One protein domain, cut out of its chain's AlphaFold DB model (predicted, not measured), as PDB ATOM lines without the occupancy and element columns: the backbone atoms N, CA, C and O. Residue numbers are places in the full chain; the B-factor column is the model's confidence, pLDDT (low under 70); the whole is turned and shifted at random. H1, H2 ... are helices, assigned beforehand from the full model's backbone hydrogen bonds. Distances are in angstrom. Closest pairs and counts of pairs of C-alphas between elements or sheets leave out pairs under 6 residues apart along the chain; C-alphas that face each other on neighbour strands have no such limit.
ATOM      1  N   PRO A   2      42.258 -13.985  59.285       62.41
ATOM      2  CA  PRO A   2      42.522 -13.724  60.698       62.41
ATOM      3  C   PRO A   2      42.192 -12.257  60.991       62.41
ATOM      4  O   PRO A   2      42.707 -11.362  60.320       62.41
ATOM      5  N   LEU A   3      41.285 -12.030  61.941       71.44
ATOM      6  CA  LEU A   3      40.906 -10.694  62.386       71.44
ATOM      7  C   LEU A   3      42.147 -10.052  63.023       71.44
ATOM      8  O   LEU A   3      42.733 -10.625  63.943       71.44
ATOM      9  N   ARG A   4      42.583  -8.906  62.503       78.44
ATOM     10  CA  ARG A   4      43.642  -8.104  63.125       78.44
ATOM     11  C   ARG A   4      42.985  -7.053  64.008       78.44
ATOM     12  O   ARG A   4      41.940  -6.536  63.630       78.44
ATOM     13  N   ALA A   5      43.593  -6.773  65.157       82.56
ATOM     14  CA  ALA A   5      43.121  -5.708  66.029       82.56
ATOM     15  C   ALA A   5      43.196  -4.357  65.316       82.56
ATOM     16  O   ALA A   5      44.185  -4.067  64.635       82.56
ATOM     17  N   ASP A   6      42.158  -3.551  65.498       88.31
ATOM     18  CA  ASP A   6      42.124  -2.171  65.037       88.31
ATOM     19  C   ASP A   6      43.216  -1.345  65.760       88.31
ATOM     20  O   ASP A   6      43.223  -1.290  66.998       88.31
ATOM     21  N   PRO A   7      44.168  -0.728  65.029       87.56
ATOM     22  CA  PRO A   7      45.253   0.040  65.634       87.56
ATOM     23  C   PRO A   7      44.760   1.252  66.437       87.56
ATOM     24  O   PRO A   7      45.396   1.601  67.435       87.56
ATOM     25  N   ASP A   8      43.628   1.853  66.058       89.12
ATOM     26  CA  ASP A   8      43.090   3.036  66.734       89.12
ATOM     27  C   ASP A   8      42.518   2.661  68.108       89.12
ATOM     28  O   ASP A   8      42.770   3.336  69.110       89.12
ATOM     29  N   VAL A   9      41.828   1.518  68.188       87.94
ATOM     30  CA  VAL A   9      41.327   0.960  69.455       87.94
ATOM     31  C   VAL A   9      42.487   0.557  70.364       87.94
ATOM     32  O   VAL A   9      42.481   0.866  71.557       87.94
ATOM     33  N   VAL A  10      43.521  -0.083  69.811       88.62
ATOM     34  CA  VAL A  10      44.717  -0.462  70.581       88.62
ATOM     35  C   VAL A  10      45.408   0.771  71.167       88.62
ATOM     36  O   VAL A  10      45.810   0.735  72.332       88.62
ATOM     37  N   ALA A  11      45.521   1.864  70.406       89.06
ATOM     38  CA  ALA A  11      46.079   3.124  70.888       89.06
ATOM     39  C   ALA A  11      45.210   3.764  71.987       89.06
ATOM     40  O   ALA A  11      45.745   4.213  73.003       89.06
ATOM     41  N   ALA A  12      43.882   3.747  71.835       88.81
ATOM     42  CA  ALA A  12      42.952   4.262  72.840       88.81
ATOM     43  C   ALA A  12      43.021   3.476  74.163       88.81
ATOM     44  O   ALA A  12      43.089   4.080  75.233       88.81
ATOM     45  N   LEU A  13      43.073   2.140  74.102       87.81
ATOM     46  CA  LEU A  13      43.252   1.289  75.283       87.81
ATOM     47  C   LEU A  13      44.633   1.504  75.924       87.81
ATOM     48  O   LEU A  13      44.757   1.528  77.147       87.81
ATOM     49  N   ARG A  14      45.680   1.712  75.110       89.38
ATOM     50  CA  ARG A  14      47.041   2.010  75.591       89.38
ATOM     51  C   ARG A  14      47.091   3.297  76.404       89.38
ATOM     52  O   ARG A  14      47.792   3.334  77.407       89.38
ATOM     53  N   ALA A  15      46.353   4.324  75.985       88.50
ATOM     54  CA  ALA A  15      46.319   5.622  76.655       88.50
ATOM     55  C   ALA A  15      45.681   5.571  78.057       88.50
ATOM     56  O   ALA A  15      45.929   6.459  78.868       88.50
ATOM     57  N   GLN A  16      44.871   4.548  78.347       84.75
ATOM     58  CA  GLN A  16      44.236   4.357  79.655       84.75
ATOM     59  C   GLN A  16      45.098   3.551  80.633       84.75
ATOM     60  O   GLN A  16      44.853   3.582  81.841       84.75
ATOM     61  N   LEU A  17      46.098   2.822  80.133       86.06
ATOM     62  CA  LEU A  17      46.966   2.021  80.982       86.06
ATOM     63  C   LEU A  17      48.006   2.908  81.681       86.06
ATOM     64  O   LEU A  17      48.686   3.697  81.022       86.06
ATOM     65  N   PRO A  18      48.198   2.751  83.001       85.56
ATOM     66  CA  PRO A  18      49.297   3.388  83.704       85.56
ATOM     67  C   PRO A  18      50.642   2.815  83.232       85.56
ATOM     68  O   PRO A  18      50.723   1.691  82.727       85.56
ATOM     69  N   GLU A  19      51.717   3.588  83.410       85.50
ATOM     70  CA  GLU A  19      53.057   3.248  82.906       85.50
ATOM     71  C   GLU A  19      53.560   1.877  83.389       85.50
ATOM     72  O   GLU A  19      54.241   1.167  82.649       85.50
ATOM     73  N   ASP A  20      53.180   1.456  84.599       81.69
ATOM     74  CA  ASP A  20      53.557   0.159  85.165       81.69
ATOM     75  C   ASP A  20      52.903  -1.035  84.446       81.69
ATOM     76  O   ASP A  20      53.421  -2.151  84.522       81.69
ATOM     77  N   LEU A  21      51.816  -0.809  83.702       84.88
ATOM     78  CA  LEU A  21      51.077  -1.812  82.929       84.88
ATOM     79  C   LEU A  21      51.237  -1.656  81.406       84.88
ATOM     80  O   LEU A  21      50.631  -2.405  80.642       84.88
ATOM     81  N   ALA A  22      52.089  -0.739  80.932       85.06
ATOM     82  CA  ALA A  22      52.262  -0.445  79.502       85.06
ATOM     83  C   ALA A  22      52.758  -1.642  78.658       85.06
ATOM     84  O   ALA A  22      52.594  -1.661  77.433       85.06
ATOM     85  N   HIS A  23      53.344  -2.645  79.315       86.06
ATOM     86  CA  HIS A  23      53.837  -3.879  78.708       86.06
ATOM     87  C   HIS A  23      52.723  -4.868  78.322       86.06
ATOM     88  O   HIS A  23      53.007  -5.845  77.630       86.06
ATOM     89  N   LEU A  24      51.473  -4.644  78.748       87.06
ATOM     90  CA  LEU A  24      50.382  -5.576  78.472       87.06
ATOM     91  C   LEU A  24      50.031  -5.623  76.967       87.06
ATOM     92  O   LEU A  24      49.869  -4.578  76.313       87.06
ATOM     93  N   PRO A  25      49.883  -6.828  76.389       86.88
ATOM     94  CA  PRO A  25      49.396  -6.982  75.024       86.88
ATOM     95  C   PRO A  25      47.908  -6.605  74.974       86.88
ATOM     96  O   PRO A  25      47.113  -7.128  75.743       86.88
ATOM     97  N   LEU A  26      47.528  -5.688  74.076       87.75
ATOM     98  CA  LEU A  26      46.123  -5.280  73.842       87.75
ATOM     99  C   LEU A  26      45.635  -5.708  72.450       87.75
ATOM    100  O   LEU A  26      44.596  -5.270  71.975       87.75
ATOM    101  N   THR A  27      46.422  -6.538  71.771       84.69
ATOM    102  CA  THR A  27      46.195  -7.023  70.407       84.69
ATOM    103  C   THR A  27      45.174  -8.151  70.338       84.69
ATOM    104  O   THR A  27      44.620  -8.415  69.275       84.69
ATOM    105  N   SER A  28      44.919  -8.827  71.455       87.12
ATOM    106  CA  SER A  28      43.876  -9.839  71.571       87.12
ATOM    107  C   SER A  28      43.419  -9.977  73.019       87.12
ATOM    108  O   SER A  28      44.193  -9.746  73.954       87.12
ATOM    109  N   ALA A  29      42.170 -10.401  73.216       86.88
ATOM    110  CA  ALA A  29      41.640 -10.618  74.560       86.88
ATOM    111  C   ALA A  29      42.354 -11.766  75.289       86.88
ATOM    112  O   ALA A  29      42.628 -11.663  76.482       86.88
ATOM    113  N   ALA A  30      42.691 -12.849  74.585       86.56
ATOM    114  CA  ALA A  30      43.387 -13.988  75.176       86.56
ATOM    115  C   ALA A  30      44.785 -13.621  75.706       86.56
ATOM    116  O   ALA A  30      45.106 -13.973  76.843       86.56
ATOM    117  N   GLU A  31      45.587 -12.888  74.924       88.44
ATOM    118  CA  GLU A  31      46.917 -12.430  75.353       88.44
ATOM    119  C   GLU A  31      46.804 -11.447  76.515       88.44
ATOM    120  O   GLU A  31      47.502 -11.605  77.520       88.44
ATOM    121  N   TYR A  32      45.891 -10.471  76.403       88.94
ATOM    122  CA  TYR A  32      45.658  -9.502  77.467       88.94
ATOM    123  C   TYR A  32      45.312 -10.207  78.771       88.94
ATOM    124  O   TYR A  32      45.984  -9.996  79.772       88.94
ATOM    125  N   ARG A  33      44.306 -11.088  78.768       86.75
ATOM    126  CA  ARG A  33      43.851 -11.762  79.987       86.75
ATOM    127  C   ARG A  33      44.932 -12.664  80.570       86.75
ATOM    128  O   ARG A  33      45.068 -12.704  81.787       86.75
ATOM    129  N   GLN A  34      45.723 -13.357  79.752       87.81
ATOM    130  CA  GLN A  34      46.818 -14.179  80.270       87.81
ATOM    131  C   GLN A  34      47.849 -13.339  81.036       87.81
ATOM    132  O   GLN A  34      48.252 -13.727  82.133       87.81
ATOM    133  N   GLU A  35      48.273 -12.200  80.487       86.06
ATOM    134  CA  GLU A  35      49.231 -11.317  81.161       86.06
ATOM    135  C   GLU A  35      48.585 -10.533  82.312       86.06
ATOM    136  O   GLU A  35      49.173 -10.396  83.386       86.06
ATOM    137  N   ALA A  36      47.333 -10.106  82.153       85.31
ATOM    138  CA  ALA A  36      46.575  -9.410  83.180       85.31
ATOM    139  C   ALA A  36      46.337 -10.305  84.402       85.31
ATOM    140  O   ALA A  36      46.506  -9.834  85.518       85.31
ATOM    141  N   TRP A  37      46.058 -11.604  84.232       84.31
ATOM    142  CA  TRP A  37      45.961 -12.564  85.342       84.31
ATOM    143  C   TRP A  37      47.302 -12.813  86.047       84.31
ATOM    144  O   TRP A  37      47.310 -13.068  87.250       84.31
ATOM    145  N   LYS A  38      48.442 -12.710  85.345       83.69
ATOM    146  CA  LYS A  38      49.774 -12.750  85.984       83.69
ATOM    147  C   LYS A  38      50.046 -11.479  86.793       83.69
ATOM    148  O   LYS A  38      50.635 -11.550  87.870       83.69
ATOM    149  N   ALA A  39      49.620 -10.325  86.281       81.75
ATOM    150  CA  ALA A  39      49.722  -9.042  86.971       81.75
ATOM    151  C   ALA A  39      48.671  -8.888  88.088       81.75
ATOM    152  O   ALA A  39      48.868  -8.111  89.034       81.75
ATOM    153  N   TRP A  40      47.568  -9.631  88.010       79.62
ATOM    154  CA  TRP A  40      46.473  -9.580  88.962       79.62
ATOM    155  C   TRP A  40      46.929 -10.105  90.313       79.62
ATOM    156  O   TRP A  40      47.198 -11.289  90.517       79.62
ATOM    157  N   THR A  41      47.016  -9.201  91.280       72.25
ATOM    158  CA  THR A  41      47.383  -9.579  92.639       72.25
ATOM    159  C   THR A  41      46.106  -9.768  93.437       72.25
ATOM    160  O   THR A  41      45.520  -8.799  93.926       72.25
ATOM    161  N   VAL A  42      45.673 -11.024  93.595       60.59
ATOM    162  CA  VAL A  42      44.685 -11.367  94.622       60.59
ATOM    163  C   VAL A  42      45.384 -11.174  95.956       60.59
ATOM    164  O   VAL A  42      46.377 -11.839  96.255       60.59
ATOM    165  N   GLY A  84      54.627   9.496 140.896       60.25
ATOM    166  CA  GLY A  84      55.105  10.841 140.644       60.25
ATOM    167  C   GLY A  84      54.569  11.288 139.291       60.25
ATOM    168  O   GLY A  84      54.438  10.476 138.375       60.25
ATOM    169  N   ALA A  85      54.300  12.585 139.128       60.69
ATOM    170  CA  ALA A  85      53.885  13.149 137.839       60.69
ATOM    171  C   ALA A  85      54.778  12.666 136.672       60.69
ATOM    172  O   ALA A  85      54.311  12.511 135.548       60.69
ATOM    173  N   LEU A  86      56.043  12.353 136.966       67.06
ATOM    174  CA  LEU A  86      57.028  11.807 136.043       67.06
ATOM    175  C   LEU A  86      56.687  10.401 135.509       67.06
ATOM    176  O   LEU A  86      56.868  10.163 134.319       67.06
ATOM    177  N   GLU A  87      56.147   9.495 136.331       65.81
ATOM    178  CA  GLU A  87      55.716   8.161 135.880       65.81
ATOM    179  C   GLU A  87      54.496   8.261 134.962       65.81
ATOM    180  O   GLU A  87      54.479   7.660 133.891       65.81
ATOM    181  N   ILE A  88      53.524   9.106 135.320       69.44
ATOM    182  CA  ILE A  88      52.333   9.361 134.497       69.44
ATOM    183  C   ILE A  88      52.737   9.941 133.133       69.44
ATOM    184  O   ILE A  88      52.249   9.491 132.092       69.44
ATOM    185  N   ILE A  89      53.659  10.910 133.120       71.44
ATOM    186  CA  ILE A  89      54.194  11.504 131.888       71.44
ATOM    187  C   ILE A  89      54.925  10.452 131.045       71.44
ATOM    188  O   ILE A  89      54.742  10.418 129.824       71.44
ATOM    189  N   LEU A  90      55.721   9.574 131.664       74.19
ATOM    190  CA  LEU A  90      56.448   8.519 130.957       74.19
ATOM    191  C   LEU A  90      55.481   7.526 130.298       74.19
ATOM    192  O   LEU A  90      55.624   7.213 129.115       74.19
ATOM    193  N   THR A  91      54.455   7.085 131.028       72.75
ATOM    194  CA  THR A  91      53.428   6.176 130.512       72.75
ATOM    195  C   THR A  91      52.678   6.813 129.345       72.75
ATOM    196  O   THR A  91      52.603   6.215 128.270       72.75
ATOM    197  N   LEU A  92      52.197   8.051 129.496       73.00
ATOM    198  CA  LEU A  92      51.524   8.784 128.416       73.00
ATOM    199  C   LEU A  92      52.422   8.959 127.183       73.00
ATOM    200  O   LEU A  92      51.941   8.837 126.056       73.00
ATOM    201  N   SER A  93      53.725   9.171 127.379       69.19
ATOM    202  CA  SER A  93      54.699   9.306 126.288       69.19
ATOM    203  C   SER A  93      54.914   7.991 125.530       69.19
ATOM    204  O   SER A  93      54.945   7.987 124.294       69.19
ATOM    205  N   ILE A  94      55.008   6.861 126.242       72.94
ATOM    206  CA  ILE A  94      55.104   5.526 125.629       72.94
ATOM    207  C   ILE A  94      53.829   5.229 124.836       72.94
ATOM    208  O   ILE A  94      53.908   4.838 123.669       72.94
ATOM    209  N   PHE A  95      52.655   5.483 125.418       70.69
ATOM    210  CA  PHE A  95      51.377   5.283 124.734       70.69
ATOM    211  C   PHE A  95      51.243   6.159 123.488       70.69
ATOM    212  O   PHE A  95      50.936   5.637 122.417       70.69
ATOM    213  N   GLY A  96      51.542   7.457 123.590       70.62
ATOM    214  CA  GLY A  96      51.518   8.371 122.448       70.62
ATOM    215  C   GLY A  96      52.427   7.891 121.316       70.62
ATOM    216  O   GLY A  96      52.011   7.848 120.157       70.62
ATOM    217  N   SER A  97      53.630   7.427 121.656       72.12
ATOM    218  CA  SER A  97      54.595   6.896 120.687       72.12
ATOM    219  C   SER A  97      54.082   5.631 119.993       72.12
ATOM    220  O   SER A  97      54.139   5.529 118.765       72.12
ATOM    221  N   VAL A  98      53.516   4.682 120.747       71.62
ATOM    222  CA  VAL A  98      52.930   3.448 120.193       71.62
ATOM    223  C   VAL A  98      51.753   3.767 119.269       71.62
ATOM    224  O   VAL A  98      51.674   3.221 118.167       71.62
ATOM    225  N   THR A  99      50.865   4.684 119.658       72.25
ATOM    226  CA  THR A  99      49.728   5.098 118.826       72.25
ATOM    227  C   THR A  99      50.188   5.737 117.515       72.25
ATOM    228  O   THR A  99      49.661   5.388 116.456       72.25
ATOM    229  N   VAL A 100      51.196   6.616 117.552       73.62
ATOM    230  CA  VAL A 100      51.764   7.243 116.346       73.62
ATOM    231  C   VAL A 100      52.400   6.197 115.428       73.62
ATOM    232  O   VAL A 100      52.132   6.199 114.225       73.62
ATOM    233  N   LEU A 101      53.177   5.256 115.973       71.56
ATOM    234  CA  LEU A 101      53.795   4.177 115.195       71.56
ATOM    235  C   LEU A 101      52.751   3.262 114.543       71.56
ATOM    236  O   LEU A 101      52.876   2.921 113.363       71.56
ATOM    237  N   LEU A 102      51.691   2.900 115.271       72.81
ATOM    238  CA  LEU A 102      50.585   2.101 114.739       72.81
ATOM    239  C   LEU A 102      49.823   2.849 113.642       72.81
ATOM    240  O   LEU A 102      49.535   2.270 112.589       72.81
ATOM    241  N   ALA A 103      49.524   4.133 113.854       69.38
ATOM    242  CA  ALA A 103      48.865   4.976 112.861       69.38
ATOM    243  C   ALA A 103      49.714   5.108 111.588       69.38
ATOM    244  O   ALA A 103      49.193   4.957 110.480       69.38
ATOM    245  N   TRP A 104      51.026   5.306 111.730       71.62
ATOM    246  CA  TRP A 104      51.950   5.412 110.603       71.62
ATOM    247  C   TRP A 104      52.098   4.093 109.835       71.62
ATOM    248  O   TRP A 104      51.944   4.071 108.609       71.62
ATOM    249  N   SER A 105      52.313   2.980 110.545       70.06
ATOM    250  CA  SER A 105      52.405   1.634 109.963       70.06
ATOM    251  C   SER A 105      51.141   1.279 109.173       70.06
ATOM    252  O   SER A 105      51.201   0.872 108.006       70.06
ATOM    253  N   LYS A 106      49.968   1.542 109.760       70.62
ATOM    254  CA  LYS A 106      48.675   1.307 109.112       70.62
ATOM    255  C   LYS A 106      48.437   2.249 107.935       70.62
ATOM    256  O   LYS A 106      47.954   1.801 106.899       70.62
ATOM    257  N   GLY A 107      48.819   3.521 108.047       70.12
ATOM    258  CA  GLY A 107      48.753   4.486 106.948       70.12
ATOM    259  C   GLY A 107      49.570   4.037 105.735       70.12
ATOM    260  O   GLY A 107      49.072   4.059 104.608       70.12
ATOM    261  N   LYS A 108      50.795   3.545 105.957       71.25
ATOM    262  CA  LYS A 108      51.654   2.995 104.896       71.25
ATOM    263  C   LYS A 108      51.052   1.732 104.268       71.25
ATOM    264  O   LYS A 108      51.030   1.615 103.042       71.25
ATOM    265  N   SER A 109      50.517   0.825 105.088       70.88
ATOM    266  CA  SER A 109      49.856  -0.402 104.624       70.88
ATOM    267  C   SER A 109      48.611  -0.105 103.779       70.88
ATOM    268  O   SER A 109      48.478  -0.608 102.663       70.88
ATOM    269  N   ASN A 110      47.751   0.804 104.246       72.50
ATOM    270  CA  ASN A 110      46.543   1.211 103.532       72.50
ATOM    271  C   ASN A 110      46.864   1.875 102.191       72.50
ATOM    272  O   ASN A 110      46.184   1.600 101.210       72.50
ATOM    273  N   ARG A 111      47.914   2.707 102.112       73.69
ATOM    274  CA  ARG A 111      48.354   3.304 100.838       73.69
ATOM    275  C   ARG A 111      48.786   2.242  99.828       73.69
ATOM    276  O   ARG A 111      48.419   2.339  98.663       73.69
ATOM    277  N   LYS A 112      49.528   1.215 100.263       74.44
ATOM    278  CA  LYS A 112      49.922   0.097  99.390       74.44
ATOM    279  C   LYS A 112      48.704  -0.705  98.930       74.44
ATOM    280  O   LYS A 112      48.610  -1.030  97.754       74.44
ATOM    281  N   ALA A 113      47.770  -0.982  99.839       70.94
ATOM    282  CA  ALA A 113      46.532  -1.682  99.510       70.94
ATOM    283  C   ALA A 113      45.680  -0.899  98.503       70.94
ATOM    284  O   ALA A 113      45.197  -1.485  97.542       70.94
ATOM    285  N   ARG A 114      45.557   0.422  98.682       77.19
ATOM    286  CA  ARG A 114      44.798   1.290  97.775       77.19
ATOM    287  C   ARG A 114      45.405   1.312  96.375       77.19
ATOM    288  O   ARG A 114      44.682   1.080  95.424       77.19
ATOM    289  N   ARG A 115      46.734   1.442  96.267       80.25
ATOM    290  CA  ARG A 115      47.446   1.357  94.976       80.25
ATOM    291  C   ARG A 115      47.247   0.014  94.272       80.25
ATOM    292  O   ARG A 115      47.069  -0.021  93.064       80.25
ATOM    293  N   LEU A 116      47.278  -1.097  95.016       81.44
ATOM    294  CA  LEU A 116      47.017  -2.425  94.444       81.44
ATOM    295  C   LEU A 116      45.565  -2.566  93.978       81.44
ATOM    296  O   LEU A 116      45.318  -3.156  92.933       81.44
ATOM    297  N   GLN A 117      44.618  -2.016  94.740       82.19
ATOM    298  CA  GLN A 117      43.207  -2.016  94.369       82.19
ATOM    299  C   GLN A 117      42.961  -1.158  93.127       82.19
ATOM    300  O   GLN A 117      42.330  -1.644  92.203       82.19
ATOM    301  N   GLU A 118      43.515   0.055  93.072       83.81
ATOM    302  CA  GLU A 118      43.469   0.935  91.897       83.81
ATOM    303  C   GLU A 118      44.038   0.226  90.659       83.81
ATOM    304  O   GLU A 118      43.391   0.206  89.617       83.81
ATOM    305  N   ARG A 119      45.192  -0.446  90.785       85.25
ATOM    306  CA  ARG A 119      45.788  -1.216  89.682       85.25
ATOM    307  C   ARG A 119      44.887  -2.356  89.206       85.25
ATOM    308  O   ARG A 119      44.719  -2.540  88.006       85.25
ATOM    309  N   ASN A 120      44.312  -3.124  90.131       85.94
ATOM    310  CA  ASN A 120      43.387  -4.201  89.784       85.94
ATOM    311  C   ASN A 120      42.100  -3.648  89.144       85.94
ATOM    312  O   ASN A 120      41.609  -4.229  88.186       85.94
ATOM    313  N   THR A 121      41.580  -2.509  89.608       87.00
ATOM    314  CA  THR A 121      40.427  -1.852  88.976       87.00
ATOM    315  C   THR A 121      40.733  -1.486  87.525       87.00
ATOM    316  O   THR A 121      39.976  -1.883  86.652       87.00
ATOM    317  N   VAL A 122      41.886  -0.869  87.242       88.62
ATOM    318  CA  VAL A 122      42.286  -0.558  85.857       88.62
ATOM    319  C   VAL A 122      42.396  -1.820  84.992       88.62
ATOM    320  O   VAL A 122      41.946  -1.825  83.850       88.62
ATOM    321  N   LEU A 123      42.960  -2.911  85.526       87.62
ATOM    322  CA  LEU A 123      43.054  -4.181  84.794       87.62
ATOM    323  C   LEU A 123      41.674  -4.763  84.439       87.62
ATOM    324  O   LEU A 123      41.510  -5.302  83.342       87.62
ATOM    325  N   SER A 124      40.706  -4.665  85.354       88.06
ATOM    326  CA  SER A 124      39.326  -5.122  85.139       88.06
ATOM    327  C   SER A 124      38.585  -4.210  84.155       88.06
ATOM    328  O   SER A 124      38.014  -4.710  83.188       88.06
ATOM    329  N   ASP A 125      38.704  -2.887  84.299       89.56
ATOM    330  CA  ASP A 125      38.080  -1.907  83.399       89.56
ATOM    331  C   ASP A 125      38.571  -2.078  81.950       89.56
ATOM    332  O   ASP A 125      37.769  -2.169  81.018       89.56
ATOM    333  N   VAL A 126      39.888  -2.223  81.753       89.50
ATOM    334  CA  VAL A 126      40.469  -2.484  80.426       89.50
ATOM    335  C   VAL A 126      40.056  -3.863  79.901       89.50
ATOM    336  O   VAL A 126      39.807  -4.001  78.703       89.50
ATOM    337  N   SER A 127      39.911  -4.877  80.765       89.12
ATOM    338  CA  SER A 127      39.370  -6.183  80.353       89.12
ATOM    339  C   SER A 127      37.944  -6.059  79.822       89.12
ATOM    340  O   SER A 127      37.632  -6.643  78.789       89.12
ATOM    341  N   ALA A 128      37.085  -5.310  80.517       89.19
ATOM    342  CA  ALA A 128      35.700  -5.105  80.113       89.19
ATOM    343  C   ALA A 128      35.610  -4.330  78.791       89.19
ATOM    344  O   ALA A 128      34.794  -4.661  77.930       89.19
ATOM    345  N   GLN A 129      36.484  -3.340  78.592       89.31
ATOM    346  CA  GLN A 129      36.522  -2.595  77.339       89.31
ATOM    347  C   GLN A 129      37.022  -3.455  76.173       89.31
ATOM    348  O   GLN A 129      36.439  -3.409  75.097       89.31
ATOM    349  N   ILE A 130      38.041  -4.294  76.379       88.44
ATOM    350  CA  ILE A 130      38.475  -5.260  75.359       88.44
ATOM    351  C   ILE A 130      37.333  -6.209  74.993       88.44
ATOM    352  O   ILE A 130      37.144  -6.490  73.815       88.44
ATOM    353  N   ASP A 131      36.555  -6.673  75.969       88.44
ATOM    354  CA  ASP A 131      35.419  -7.561  75.713       88.44
ATOM    355  C   ASP A 131      34.345  -6.873  74.864       88.44
ATOM    356  O   ASP A 131      33.853  -7.460  73.900       88.44
ATOM    357  N   HIS A 132      34.080  -5.592  75.129       91.19
ATOM    358  CA  HIS A 132      33.211  -4.777  74.284       91.19
ATOM    359  C   HIS A 132      33.739  -4.654  72.842       91.19
ATOM    360  O   HIS A 132      32.992  -4.828  71.880       91.19
ATOM    361  N   GLU A 133      35.037  -4.408  72.664       89.94
ATOM    362  CA  GLU A 133      35.661  -4.277  71.338       89.94
ATOM    363  C   GLU A 133      35.763  -5.625  70.594       89.94
ATOM    364  O   GLU A 133      35.764  -5.670  69.358       89.94
ATOM    365  N   VAL A 134      35.808  -6.742  71.326       89.75
ATOM    366  CA  VAL A 134      35.696  -8.098  70.768       89.75
ATOM    367  C   VAL A 134      34.284  -8.357  70.249       89.75
ATOM    368  O   VAL A 134      34.139  -8.877  69.142       89.75
ATOM    369  N   GLU A 135      33.247  -7.972  70.996       89.88
ATOM    370  CA  GLU A 135      31.849  -8.074  70.547       89.88
ATOM    371  C   GLU A 135      31.587  -7.229  69.293       89.88
ATOM    372  O   GLU A 135      30.860  -7.655  68.395       89.88
ATOM    373  N   GLN A 136      32.240  -6.068  69.184       89.12
ATOM    374  CA  GLN A 136      32.204  -5.225  67.986       89.12
ATOM    375  C   GLN A 136      33.037  -5.769  66.812       89.12
ATOM    376  O   GLN A 136      33.014  -5.193  65.723       89.12
ATOM    377  N   GLY A 137      33.787  -6.858  67.005       86.50
ATOM    378  CA  GLY A 137      34.647  -7.437  65.973       86.50
ATOM    379  C   GLY A 137      35.842  -6.555  65.602       86.50
ATOM    380  O   GLY A 137      36.358  -6.669  64.490       86.50
ATOM    381  N   ARG A 138      36.285  -5.672  66.504       87.62
ATOM    382  CA  ARG A 138      37.458  -4.802  66.308       87.62
ATOM    383  C   ARG A 138      38.727  -5.382  66.916       87.62
ATOM    384  O   ARG A 138      39.819  -5.124  66.417       87.62
ATOM    385  N   ILE A 139      38.590  -6.203  67.957       88.81
ATOM    386  CA  ILE A 139      39.691  -6.964  68.557       88.81
ATOM    387  C   ILE A 139      39.399  -8.464  68.422       88.81
ATOM    388  O   ILE A 139      38.289  -8.912  68.707       88.81
ATOM    389  N   PRO A 140      40.370  -9.291  67.999       89.12
ATOM    390  CA  PRO A 140      40.194 -10.734  68.018       89.12
ATOM    391  C   PRO A 140      40.153 -11.275  69.453       89.12
ATOM    392  O   PRO A 140      41.006 -10.958  70.285       89.12
ATOM    393  N   LEU A 141      39.230 -12.205  69.716       87.06
ATOM    394  CA  LEU A 141      39.210 -12.952  70.980       87.06
ATOM    395  C   LEU A 141      40.532 -13.707  71.213       87.06
ATOM    396  O   LEU A 141      41.043 -13.740  72.330       87.06
ATOM    397  N   LYS A 142      41.089 -14.310  70.157       88.06
ATOM    398  CA  LYS A 142      42.351 -15.058  70.187       88.06
ATOM    399  C   LYS A 142      43.213 -14.734  68.962       88.06
ATOM    400  O   LYS A 142      42.654 -14.589  67.871       88.06
ATOM    401  N   PRO A 143      44.543 -14.663  69.105       85.94
ATOM    402  CA  PRO A 143      45.436 -14.485  67.968       85.94
ATOM    403  C   PRO A 143      45.460 -15.749  67.088       85.94
ATOM    404  O   PRO A 143      45.014 -16.835  67.480       85.94
ATOM    405  N   ALA A 144      45.961 -15.612  65.859       82.44
ATOM    406  CA  ALA A 144      46.084 -16.738  64.936       82.44
ATOM    407  C   ALA A 144      47.090 -17.770  65.479       82.44
ATOM    408  O   ALA A 144      48.196 -17.406  65.858       82.44
ATOM    409  N   GLY A 145      46.706 -19.050  65.513       80.69
ATOM    410  CA  GLY A 145      47.559 -20.116  66.055       80.69
ATOM    411  C   GLY A 145      47.603 -20.188  67.586       80.69
ATOM    412  O   GLY A 145      48.501 -20.813  68.135       80.69
ATOM    413  N   TRP A 146      46.658 -19.556  68.290       84.50
ATOM    414  CA  TRP A 146      46.609 -19.620  69.750       84.50
ATOM    415  C   TRP A 146      46.308 -21.031  70.273       84.50
ATOM    416  O   TRP A 146      45.194 -21.536  70.104       84.50
ATOM    417  N   GLU A 147      47.281 -21.618  70.966       81.25
ATOM    418  CA  GLU A 147      47.161 -22.906  71.672       81.25
ATOM    419  C   GLU A 147      46.936 -22.739  73.189       81.25
ATOM    420  O   GLU A 147      46.703 -23.711  73.909       81.25
ATOM    421  N   GLY A 148      46.993 -21.503  73.699       76.75
ATOM    422  CA  GLY A 148      46.824 -21.195  75.118       76.75
ATOM    423  C   GLY A 148      45.377 -21.307  75.616       76.75
ATOM    424  O   GLY A 148      44.410 -21.285  74.852       76.75
ATOM    425  N   LYS A 149      45.204 -21.363  76.942       79.25
ATOM    426  CA  LYS A 149      43.873 -21.278  77.566       79.25
ATOM    427  C   LYS A 149      43.329 -19.853  77.457       79.25
ATOM    428  O   LYS A 149      44.066 -18.890  77.644       79.25
ATOM    429  N   ILE A 150      42.031 -19.726  77.196       80.06
ATOM    430  CA  ILE A 150      41.329 -18.443  77.281       80.06
ATOM    431  C   ILE A 150      40.920 -18.257  78.741       80.06
ATOM    432  O   ILE A 150      40.106 -19.017  79.266       80.06
ATOM    433  N   PHE A 151      41.529 -17.279  79.403       79.38
ATOM    434  CA  PHE A 151      41.190 -16.929  80.778       79.38
ATOM    435  C   PHE A 151      39.843 -16.190  80.829       79.38
ATOM    436  O   PHE A 151      39.482 -15.512  79.857       79.38
ATOM    437  N   PRO A 152      39.079 -16.314  81.929       80.25
ATOM    438  CA  PRO A 152      37.857 -15.541  82.111       80.25
ATOM    439  C   PRO A 152      38.165 -14.036  82.251       80.25
ATOM    440  O   PRO A 152      39.309 -13.682  82.570       80.25
ATOM    441  N   PRO A 153      37.167 -13.163  82.019       79.94
ATOM    442  CA  PRO A 153      37.264 -11.736  82.333       79.94
ATOM    443  C   PRO A 153      37.630 -11.506  83.811       79.94
ATOM    444  O   PRO A 153      37.311 -12.349  84.656       79.94
ATOM    445  N   LEU A 154      38.318 -10.392  84.091       77.00
ATOM    446  CA  LEU A 154      38.774  -9.982  85.429       77.00
ATOM    447  C   LEU A 154      37.732  -9.171  86.199       77.00
ATOM    448  O   LEU A 154      37.164  -8.234  85.597       77.00
TER     449      LEU A 154
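This is residues 2 to 42 and 84 to 154 of the 154 residues of an uncharacterized protein of Aeromicrobium phragmitis (UniProt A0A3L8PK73). One very long, nearly straight helix, H3, reaches out from a small compact head, and residues 84 to 115 stick out from that head as a single free arm. In the head the short helices H1 and H2 lie side by side with the last part of H3, one on either side of it and both running opposite to it, with a long loop between them, residues 17 to 28, and a second loop, residues 136 to 154, on the H2 side. The printed part has 112 residues with three named helices, in the order H1, H2, H3 along the chain, and no named strand; the class is all helix. The whole is extended, with a radius of gyration of the C-alphas of 23.1 A, and spans 85 by 27 by 20 A, the length being made by the arm.

The printed part begins at Pro 2, whose C-alpha is at (42.522, -13.724, 60.698). H1 is a helix of 10 residues, 7 to 16, with its first C-alpha, that of Pro 7, at (45.253, 0.040, 65.634). Residues 17 to 28 follow with no named element. H2 is a helix of 11 residues, 29 to 39, and measures 14.9 A from first to last C-alpha, near the 14.7 A of H1. The printed part breaks off after Val 42 and begins again at Gly 84. H3 is a helix of 51 residues, 85 to 135, and the longest: it measures 73.9 A, from C-alpha 85 at (53.885, 13.149, 137.839) to C-alpha 135 at (31.849, -8.074, 70.547). Residues 136 to 154, 19 residues with no named element, end at Leu 154, the chain's last residue, with its C-alpha at (38.774, -9.982, 85.429).

H1 touches H3 only just, with 3 pairs of C-alphas within 8 A. The closest C-alphas of the two are those of Leu 13 and Val 126, 7.0 A apart, and H3 touches H1 with residues 126 to 133 alone. The lines of H1 and H3 stand at a shallow tilt of 11 degrees, and the two run opposite ways. H1 and H2 are apart, and the link between them, 12 residues, is long. H2 touches H3 with 7 pairs of C-alphas within 8 A. The closest C-alphas of the two are those of Ala 29 and Ile 130, 6.3 A apart, and H3 touches H2 with residues 123 to 134 alone. H2 and H3 also run opposite ways, at a shallow tilt of 12 degrees. Residues 84 to 115, of which 85 to 115 belong to H3, stand free: no C-alpha 8 or more residues away along the chain comes within 10 A of theirs. In the backbones of H2 and H3 every O i to N i+4 pair is within hydrogen-bond range, and in H1 5 of 6 such pairs are.

The two C-alphas farthest apart are those of Pro 2 and Gly 84, 84.6 A. Without the stretch that stands free, the body has 80 residues, spans 36 by 26 by 20 A and has a radius of gyration of 11.8 A. Residues 43 to 83 are cut out and not printed, and C-alphas 42 and 84 are 52.2 A apart across the cut. The link from H2 to H3 runs across this cut. The first and last printed C-alphas, those of Pro 2 and Leu 154, are 25.3 A apart. The mean pLDDT of the printed part is 80.9, and that of H3 is 78. Confidence is low, under 70, at 9 residues: 2, 42, 84 to 88, 93 and 103.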